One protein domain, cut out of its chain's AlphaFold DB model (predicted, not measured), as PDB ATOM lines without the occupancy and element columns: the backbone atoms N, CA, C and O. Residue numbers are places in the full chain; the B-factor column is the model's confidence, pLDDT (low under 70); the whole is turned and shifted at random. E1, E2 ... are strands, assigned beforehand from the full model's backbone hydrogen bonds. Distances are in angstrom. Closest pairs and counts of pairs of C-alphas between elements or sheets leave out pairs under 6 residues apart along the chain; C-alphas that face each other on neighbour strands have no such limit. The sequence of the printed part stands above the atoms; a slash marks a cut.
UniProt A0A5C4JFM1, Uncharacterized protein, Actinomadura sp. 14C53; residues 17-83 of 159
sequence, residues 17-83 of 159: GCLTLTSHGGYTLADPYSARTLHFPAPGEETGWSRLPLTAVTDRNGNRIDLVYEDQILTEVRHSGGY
ATOM      1  N   GLY A  17     -60.238 -40.552  36.782       66.94
ATOM      2  CA  GLY A  17     -59.391 -41.738  36.835       66.94
ATOM      3  C   GLY A  17     -59.878 -42.659  37.956       66.94
ATOM      4  O   GLY A  17     -60.322 -42.184  39.004       66.94
ATOM      5  N   CYS A  18     -59.862 -43.971  37.725       86.69
ATOM      6  CA  CYS A  18     -60.315 -44.928  38.730       86.69
ATOM      7  C   CYS A  18     -59.224 -45.094  39.790       86.69
ATOM      8  O   CYS A  18     -58.150 -45.618  39.487       86.69
ATOM      9  N   LEU A  19     -59.497 -44.637  41.014       92.25
ATOM     10  CA  LEU A  19     -58.668 -44.919  42.180       92.25
ATOM     11  C   LEU A  19     -59.112 -46.255  42.787       92.25
ATOM     12  O   LEU A  19     -60.262 -46.392  43.196       92.25
ATOM     13  N   THR A  20     -58.203 -47.224  42.861       95.44
ATOM     14  CA  THR A  20     -58.488 -48.576  43.364       95.44
ATOM     15  C   THR A  20     -57.548 -48.934  44.510       95.44
ATOM     16  O   THR A  20     -56.332 -48.801  44.371       95.44
ATOM     17  N   LEU A  21     -58.106 -49.413  45.626       95.56
ATOM     18  CA  LEU A  21     -57.348 -50.007  46.731       95.56
ATOM     19  C   LEU A  21     -56.905 -51.423  46.341       95.56
ATOM     20  O   LEU A  21     -57.710 -52.238  45.894       95.56
ATOM     21  N   THR A  22     -55.623 -51.715  46.512       95.19
ATOM     22  CA  THR A  22     -55.030 -53.028  46.234       95.19
ATOM     23  C   THR A  22     -55.181 -53.969  47.430       95.19
ATOM     24  O   THR A  22     -55.357 -53.529  48.566       95.19
ATOM     25  N   SER A  23     -55.033 -55.277  47.204       93.25
ATOM     26  CA  SER A  23     -55.032 -56.296  48.269       93.25
ATOM     27  C   SER A  23     -53.944 -56.091  49.328       93.25
ATOM     28  O   SER A  23     -54.078 -56.581  50.443       93.25
ATOM     29  N   HIS A  24     -52.876 -55.367  48.987       91.69
ATOM     30  CA  HIS A  24     -51.759 -55.058  49.882       91.69
ATOM     31  C   HIS A  24     -51.900 -53.691  50.570       91.69
ATOM     32  O   HIS A  24     -50.949 -53.214  51.177       91.69
ATOM     33  N   GLY A  25     -53.058 -53.032  50.456       93.69
ATOM     34  CA  GLY A  25     -53.333 -51.747  51.110       93.69
ATOM     35  C   GLY A  25     -52.785 -50.512  50.387       93.69
ATOM     36  O   GLY A  25     -53.071 -49.395  50.807       93.69
ATOM     37  N   GLY A  26     -52.036 -50.685  49.293       95.81
ATOM     38  CA  GLY A  26     -51.634 -49.589  48.403       95.81
ATOM     39  C   GLY A  26     -52.732 -49.185  47.425       95.81
ATOM     40  O   GLY A  26     -53.806 -49.791  47.402       95.81
ATOM     41  N   TYR A  27     -52.447 -48.216  46.560       96.31
ATOM     42  CA  TYR A  27     -53.425 -47.655  45.626       96.31
ATOM     43  C   TYR A  27     -52.947 -47.725  44.180       96.31
ATOM     44  O   TYR A  27     -51.756 -47.645  43.886       96.31
ATOM     45  N   THR A  28     -53.899 -47.812  43.258       96.25
ATOM     46  CA  THR A  28     -53.654 -47.586  41.833       96.25
ATOM     47  C   THR A  28     -54.572 -46.500  41.308       96.25
ATOM     48  O   THR A  28     -55.737 -46.439  41.695       96.25
ATOM     49  N   LEU A  29     -54.051 -45.645  40.432       95.12
ATOM     50  CA  LEU A  29     -54.815 -44.614  39.740       95.12
ATOM     51  C   LEU A  29     -54.699 -44.851  38.237       95.12
ATOM     52  O   LEU A  29     -53.631 -44.666  37.653       95.12
ATOM     53  N   ALA A  30     -55.793 -45.276  37.612       93.31
ATOM     54  CA  ALA A  30     -55.860 -45.413  36.163       93.31
ATOM     55  C   ALA A  30     -56.122 -44.046  35.520       93.31
ATOM     56  O   ALA A  30     -57.171 -43.446  35.763       93.31
ATOM     57  N   ASP A  31     -55.193 -43.574  34.690       87.31
ATOM     58  CA  ASP A  31     -55.370 -42.391  33.854       87.31
ATOM     59  C   ASP A  31     -55.941 -42.803  32.482       87.31
ATOM     60  O   ASP A  31     -55.229 -43.403  31.663       87.31
ATOM     61  N   PRO A  32     -57.220 -42.487  32.200       77.50
ATOM     62  CA  PRO A  32     -57.865 -42.880  30.954       77.50
ATOM     63  C   PRO A  32     -57.298 -42.162  29.721       77.50
ATOM     64  O   PRO A  32     -57.493 -42.653  28.612       77.50
ATOM     65  N   TYR A  33     -56.593 -41.035  29.879       81.19
ATOM     66  CA  TYR A  33     -56.049 -40.266  28.755       81.19
ATOM     67  C   TYR A  33     -54.724 -40.819  28.260       81.19
ATOM     68  O   TYR A  33     -54.522 -40.983  27.058       81.19
ATOM     69  N   SER A  34     -53.818 -41.116  29.189       83.75
ATOM     70  CA  SER A  34     -52.503 -41.651  28.850       83.75
ATOM     71  C   SER A  34     -52.486 -43.179  28.726       83.75
ATOM     72  O   SER A  34     -51.485 -43.733  28.271       83.75
ATOM     73  N   ALA A  35     -53.585 -43.858  29.085       88.56
ATOM     74  CA  ALA A  35     -53.668 -45.317  29.198       88.56
ATOM     75  C   ALA A  35     -52.557 -45.884  30.100       88.56
ATOM     76  O   ALA A  35     -51.943 -46.912  29.791       88.56
ATOM     77  N   ARG A  36     -52.280 -45.168  31.195       94.38
ATOM     78  CA  ARG A  36     -51.292 -45.528  32.211       94.38
ATOM     79  C   ARG A  36     -51.979 -45.769  33.541       94.38
ATOM     80  O   ARG A  36     -52.963 -45.117  33.883       94.38
ATOM     81  N   THR A  37     -51.411 -46.670  34.320       96.25
ATOM     82  CA  THR A  37     -51.770 -46.880  35.716       96.25
ATOM     83  C   THR A  37     -50.607 -46.432  36.582       96.25
ATOM     84  O   THR A  37     -49.480 -46.887  36.407       96.25
ATOM     85  N   LEU A  38     -50.886 -45.518  37.503       96.81
ATOM     86  CA  LEU A  38     -49.952 -45.075  38.528       96.81
ATOM     87  C   LEU A  38     -50.126 -45.953  39.766       96.81
ATOM     88  O   LEU A  38     -51.259 -46.257  40.141       96.81
ATOM     89  N   HIS A  39     -49.026 -46.347  40.396       97.50
ATOM     90  CA  HIS A  39     -49.017 -47.215  41.570       97.50
ATOM     91  C   HIS A  39     -48.441 -46.473  42.773       97.50
ATOM     92  O   HIS A  39     -47.382 -45.855  42.676       97.50
ATOM     93  N   PHE A  40     -49.130 -46.569  43.906       97.31
ATOM     94  CA  PHE A  40     -48.746 -45.967  45.177       97.31
ATOM     95  C   PHE A  40     -48.705 -47.056  46.258       97.31
ATOM     96  O   PHE A  40     -49.543 -47.969  46.236       97.31
ATOM     97  N   PRO A  41     -47.754 -46.996  47.203       96.88
ATOM     98  CA  PRO A  41     -47.640 -47.978  48.272       96.88
ATOM     99  C   PRO A  41     -48.775 -47.830  49.295       96.88
ATOM    100  O   PRO A  41     -49.573 -46.893  49.235       96.88
ATOM    101  N   ALA A  42     -48.855 -48.768  50.239       96.00
ATOM    102  CA  ALA A  42     -49.705 -48.599  51.412       96.00
ATOM    103  C   ALA A  42     -49.197 -47.421  52.265       96.00
ATOM    104  O   ALA A  42     -47.977 -47.252  52.355       96.00
ATOM    105  N   PRO A  43     -50.081 -46.624  52.891       95.50
ATOM    106  CA  PRO A  43     -49.673 -45.593  53.837       95.50
ATOM    107  C   PRO A  43     -48.939 -46.187  55.038       95.50
ATOM    108  O   PRO A  43     -49.303 -47.259  55.524       95.50
ATOM    109  N   GLY A  44     -47.927 -45.482  55.524       93.06
ATOM    110  CA  GLY A  44     -47.075 -45.951  56.608       93.06
ATOM    111  C   GLY A  44     -46.051 -44.903  57.028       93.06
ATOM    112  O   GLY A  44     -45.954 -43.836  56.428       93.06
ATOM    113  N   GLU A  45     -45.283 -45.209  58.071       89.94
ATOM    114  CA  GLU A  45     -44.211 -44.332  58.557       89.94
ATOM    115  C   GLU A  45     -43.155 -44.085  57.476       89.94
ATOM    116  O   GLU A  45     -42.790 -42.941  57.224       89.94
ATOM    117  N   GLU A  46     -42.752 -45.144  56.773       86.88
ATOM    118  CA  GLU A  46     -41.792 -45.036  55.679       86.88
ATOM    119  C   GLU A  46     -42.400 -44.374  54.442       86.88
ATOM    120  O   GLU A  46     -41.730 -43.612  53.783       86.88
ATOM    121  N   THR A  47     -43.654 -44.621  54.080       88.88
ATOM    122  CA  THR A  47     -44.215 -44.181  52.783       88.88
ATOM    123  C   THR A  47     -45.028 -42.890  52.858       88.88
ATOM    124  O   THR A  47     -45.483 -42.383  51.830       88.88
ATOM    125  N   GLY A  48     -45.225 -42.359  54.063       88.69
ATOM    126  CA  GLY A  48     -46.094 -41.225  54.338       88.69
ATOM    127  C   GLY A  48     -47.569 -41.612  54.477       88.69
ATOM    128  O   GLY A  48     -48.026 -42.673  54.055       88.69
ATOM    129  N   TRP A  49     -48.341 -40.706  55.081       89.38
ATOM    130  CA  TRP A  49     -49.778 -40.896  55.328       89.38
ATOM    131  C   TRP A  49     -50.661 -40.030  54.424       89.38
ATOM    132  O   TRP A  49     -51.699 -40.482  53.953       89.38
ATOM    133  N   SER A  50     -50.238 -38.789  54.165       87.94
ATOM    134  CA  SER A  50     -51.017 -37.801  53.398       87.94
ATOM    135  C   SER A  50     -50.513 -37.607  51.969       87.94
ATOM    136  O   SER A  50     -51.242 -37.110  51.112       87.94
ATOM    137  N   ARG A  51     -49.258 -37.980  51.708       90.12
ATOM    138  CA  ARG A  51     -48.620 -37.900  50.396       90.12
ATOM    139  C   ARG A  51     -47.801 -39.163  50.202       90.12
ATOM    140  O   ARG A  51     -46.791 -39.338  50.867       90.12
ATOM    141  N   LEU A  52     -48.273 -40.021  49.307       94.25
ATOM    142  CA  LEU A  52     -47.614 -41.276  48.973       94.25
ATOM    143  C   LEU A  52     -46.708 -41.067  47.755       94.25
ATOM    144  O   LEU A  52     -47.131 -40.392  46.807       94.25
ATOM    145  N   PRO A  53     -45.494 -41.638  47.735       95.25
ATOM    146  CA  PRO A  53     -44.654 -41.601  46.552       95.25
ATOM    147  C   PRO A  53     -45.272 -42.452  45.440       95.25
ATOM    148  O   PRO A  53     -45.899 -43.485  45.685       95.25
ATOM    149  N   LEU A  54     -45.070 -42.024  44.199       96.75
ATOM    150  CA  LEU A  54     -45.312 -42.875  43.043       96.75
ATOM    151  C   LEU A  54     -44.232 -43.961  43.035       96.75
ATOM    152  O   LEU A  54     -43.055 -43.630  43.009       96.75
ATOM    153  N   THR A  55     -44.606 -45.236  43.045       97.62
ATOM    154  CA  THR A  55     -43.639 -46.351  43.056       97.62
ATOM    155  C   THR A  55     -43.559 -47.078  41.729       97.62
ATOM    156  O   THR A  55     -42.537 -47.693  41.436       97.62
ATOM    157  N   ALA A  56     -44.599 -46.994  40.897       98.12
ATOM    158  CA  ALA A  56     -44.530 -47.497  39.536       98.12
ATOM    159  C   ALA A  56     -45.515 -46.813  38.584       98.12
ATOM    160  O   ALA A  56     -46.543 -46.268  38.991       98.12
ATOM    161  N   VAL A  57     -45.219 -46.920  37.292       97.75
ATOM    162  CA  VAL A  57     -46.116 -46.597  36.184       97.75
ATOM    163  C   VAL A  57     -46.189 -47.805  35.267       97.75
ATOM    164  O   VAL A  57     -45.155 -48.290  34.814       97.75
ATOM    165  N   THR A  58     -47.396 -48.266  34.962       97.44
ATOM    166  CA  THR A  58     -47.623 -49.358  34.009       97.44
ATOM    167  C   THR A  58     -48.422 -48.842  32.819       97.44
ATOM    168  O   THR A  58     -49.362 -48.067  33.002       97.44
ATOM    169  N   ASP A  59     -48.059 -49.229  31.598       94.69
ATOM    170  CA  ASP A  59     -48.849 -48.940  30.398       94.69
ATOM    171  C   ASP A  59     -49.853 -50.063  30.072       94.69
ATOM    172  O   ASP A  59     -49.861 -51.132  30.684       94.69
ATOM    173  N   ARG A  60     -50.705 -49.842  29.063       91.62
ATOM    174  CA  ARG A  60     -51.698 -50.835  28.608       91.62
ATOM    175  C   ARG A  60     -51.104 -52.166  28.118       91.62
ATOM    176  O   ARG A  60     -51.835 -53.145  28.022       91.62
ATOM    177  N   ASN A  61     -49.824 -52.179  27.745       93.25
ATOM    178  CA  ASN A  61     -49.126 -53.355  27.232       93.25
ATOM    179  C   ASN A  61     -48.443 -54.143  28.363       93.25
ATOM    180  O   ASN A  61     -47.829 -55.172  28.099       93.25
ATOM    181  N   GLY A  62     -48.540 -53.668  29.610       92.44
ATOM    182  CA  GLY A  62     -47.869 -54.259  30.762       92.44
ATOM    183  C   GLY A  62     -46.409 -53.832  30.912       92.44
ATOM    184  O   GLY A  62     -45.732 -54.347  31.802       92.44
ATOM    185  N   ASN A  63     -45.913 -52.885  30.101       96.75
ATOM    186  CA  ASN A  63     -44.595 -52.311  30.342       96.75
ATOM    187  C   ASN A  63     -44.656 -51.504  31.633       96.75
ATOM    188  O   ASN A  63     -45.499 -50.616  31.788       96.75
ATOM    189  N   ARG A  64     -43.744 -51.811  32.549       97.88
ATOM    190  CA  ARG A  64     -43.680 -51.200  33.872       97.88
ATOM    191  C   ARG A  64     -42.387 -50.421  34.057       97.88
ATOM    192  O   ARG A  64     -41.317 -50.891  33.666       97.88
ATOM    193  N   ILE A  65     -42.508 -49.245  34.657       98.38
ATOM    194  CA  ILE A  65     -41.412 -48.438  35.187       98.38
ATOM    195  C   ILE A  65     -41.562 -48.421  36.703       98.38
ATOM    196  O   ILE A  65     -42.585 -47.952  37.188       98.38
ATOM    197  N   ASP A  66     -40.568 -48.908  37.434       98.62
ATOM    198  CA  ASP A  66     -40.489 -48.825  38.891       98.62
ATOM    199  C   ASP A  66     -39.584 -47.661  39.313       98.62
ATOM    200  O   ASP A  66     -38.531 -47.421  38.714       98.62
ATOM    201  N   LEU A  67     -40.006 -46.956  40.359       98.44
ATOM    202  CA  LEU A  67     -39.275 -45.884  41.027       98.44
ATOM    203  C   LEU A  67     -38.807 -46.418  42.383       98.44
ATOM    204  O   LEU A  67     -39.625 -46.742  43.245       98.44
ATOM    205  N   VAL A  68     -37.495 -46.567  42.543       98.00
ATOM    206  CA  VAL A  68     -36.868 -47.161  43.727       98.00
ATOM    207  C   VAL A  68     -36.384 -46.051  44.645       98.00
ATOM    208  O   VAL A  68     -35.646 -45.162  44.220       98.00
ATOM    209  N   TYR A  69     -36.803 -46.131  45.904       95.62
ATOM    210  CA  TYR A  69     -36.467 -45.160  46.931       95.62
ATOM    211  C   TYR A  69     -35.638 -45.811  48.038       95.62
ATOM    212  O   TYR A  69     -35.940 -46.927  48.458       95.62
ATOM    213  N   GLU A  70     -34.646 -45.083  48.538       94.19
ATOM    214  CA  GLU A  70     -33.871 -45.401  49.742       94.19
ATOM    215  C   GLU A  70     -33.963 -44.195  50.675       94.19
ATOM    216  O   GLU A  70     -33.722 -43.072  50.239       94.19
ATOM    217  N   ASP A  71     -34.387 -44.396  51.924       91.50
ATOM    218  CA  ASP A  71     -34.594 -43.310  52.898       91.50
ATOM    219  C   ASP A  71     -35.414 -42.128  52.338       91.50
ATOM    220  O   ASP A  71     -35.106 -40.961  52.567       91.50
ATOM    221  N   GLN A  72     -36.471 -42.432  51.571       89.88
ATOM    222  CA  GLN A  72     -37.333 -41.459  50.872       89.88
ATOM    223  C   GLN A  72     -36.688 -40.706  49.700       89.88
ATOM    224  O   GLN A  72     -37.298 -39.807  49.120       89.88
ATOM    225  N   ILE A  73     -35.486 -41.097  49.288       93.69
ATOM    226  CA  ILE A  73     -34.752 -40.500  48.174       93.69
ATOM    227  C   ILE A  73     -34.866 -41.417  46.960       93.69
ATOM    228  O   ILE A  73     -34.561 -42.598  47.050       93.69
ATOM    229  N   LEU A  74     -35.282 -40.880  45.809       96.62
ATOM    230  CA  LEU A  74     -35.266 -41.625  44.547       96.62
ATOM    231  C   LEU A  74     -33.813 -41.927  44.159       96.62
ATOM    232  O   LEU A  74     -33.061 -40.995  43.870       96.62
ATOM    233  N   THR A  75     -33.442 -43.205  44.123       97.75
ATOM    234  CA  THR A  75     -32.080 -43.654  43.788       97.75
ATOM    235  C   THR A  75     -32.009 -44.353  42.441       97.75
ATOM    236  O   THR A  75     -30.958 -44.354  41.798       97.75
ATOM    237  N   GLU A  76     -33.115 -44.932  41.969       98.50
ATOM    238  CA  GLU A  76     -33.109 -45.697  40.730       98.50
ATOM    239  C   GLU A  76     -34.473 -45.721  40.028       98.50
ATOM    240  O   GLU A  76     -35.528 -45.828  40.651       98.50
ATOM    241  N   VAL A  77     -34.441 -45.688  38.698       98.62
ATOM    242  CA  VAL A  77     -35.574 -45.978  37.818       98.62
ATOM    243  C   VAL A  77     -35.302 -47.285  37.077       98.62
ATOM    244  O   VAL A  77     -34.273 -47.428  36.412       98.62
ATOM    245  N   ARG A  78     -36.235 -48.236  37.156       98.56
ATOM    246  CA  ARG A  78     -36.135 -49.550  36.500       98.56
ATOM    247  C   ARG A  78     -37.244 -49.720  35.484       98.56
ATOM    248  O   ARG A  78     -38.402 -49.488  35.795       98.56
ATOM    249  N   HIS A  79     -36.913 -50.171  34.285       97.94
ATOM    250  CA  HIS A  79     -37.891 -50.563  33.280       97.94
ATOM    251  C   HIS A  79     -37.981 -52.090  33.200       97.94
ATOM    252  O   HIS A  79     -36.963 -52.778  33.190       97.94
ATOM    253  N   SER A  80     -39.196 -52.617  33.048       97.75
ATOM    254  CA  SER A  80     -39.500 -54.051  32.875       97.75
ATOM    255  C   SER A  80     -38.701 -54.751  31.763       97.75
ATOM    256  O   SER A  80     -38.436 -55.944  31.847       97.75
ATOM    257  N   GLY A  81     -38.252 -54.002  30.753       96.75
ATOM    258  CA  GLY A  81     -37.349 -54.477  29.695       96.75
ATOM    259  C   GLY A  81     -35.869 -54.616  30.090       96.75
ATOM    260  O   GLY A  81     -35.045 -54.854  29.216       96.75
ATOM    261  N   GLY A  82     -35.508 -54.424  31.363       96.31
ATOM    262  CA  GLY A  82     -34.144 -54.600  31.882       96.31
ATOM    263  C   GLY A  82     -33.289 -53.329  31.946       96.31
ATOM    264  O   GLY A  82     -32.168 -53.378  32.451       96.31
ATOM    265  N   TYR A  83     -33.799 -52.183  31.484       95.69
ATOM    266  CA  TYR A  83     -33.090 -50.904  31.591       95.69
ATOM    267  C   TYR A  83     -33.132 -50.371  33.021       95.69
ATOM    268  O   TYR A  83     -34.171 -50.410  33.681       95.69
TER     269      TYR A  83
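What this domain is: This is residues 17 to 83 of the 159 residues of an uncharacterized protein of Actinomadura sp. 14C53 (UniProt A0A5C4JFM1). The model is one strongly twisted sheet of six strands in a row, E1 to E6, the chain folding back on itself from each strand to the next. A long loop, residues 41 to 55, joins E3 to E4, and no named helix covers either face. The printed part has 67 residues, of which 32 are in named strands; the class is all strand, and the order across the sheet, E1 E2 E3 E4 E5 E6, is the order along the chain, antiparallel throughout. The whole is compact, with a radius of gyration of the C-alphas of 12.2 A and spans of 33 by 29 by 20 A.

How they stand to each other: E1, residues 18 to 21, is an edge strand and forms a hairpin with E2, residues 27 to 31; N 20 and O 28 are 2.8 A apart, within hydrogen-bond range. E2 and E3, residues 36 to 40, form a hairpin with N 29 to O 38 at 2.9 A. E3 and E4, residues 56 to 59, are a hairpin at 161 degrees between directions, with N 37 to O 58 at 2.8 A. E4 and E5, residues 64 to 70, form a hairpin with N 57 to O 65 at 2.8 A. E5 and the other edge strand, E6, residues 73 to 79, form a hairpin with N 68 to O 76 at 2.8 A. The six strands make a meander, each the antiparallel neighbour of the one before. E1 and E6 are apart. From edge to edge the strands' lines turn by 70 degrees.

Where its parts are: E1 begins at C-alpha 18, (-60.315, -44.928, 38.730), and is 9.9 A long. E2 measures 13.0 A, E3 13.2 A and E4 10.2 A. E5 is 19.5 A long, and E6, 18.2 A, ends at C-alpha 79, (-37.891, -50.563, 33.280).

The domain as a whole: The C-alphas of Glu 45 and Asn 61 are the two farthest apart, 33.0 A. The printed part has no cut. The link from E3 to E4 is long, 15 residues; the other four are tight. The mean pLDDT of the printed part is 93.6, and residue 17 is under 70.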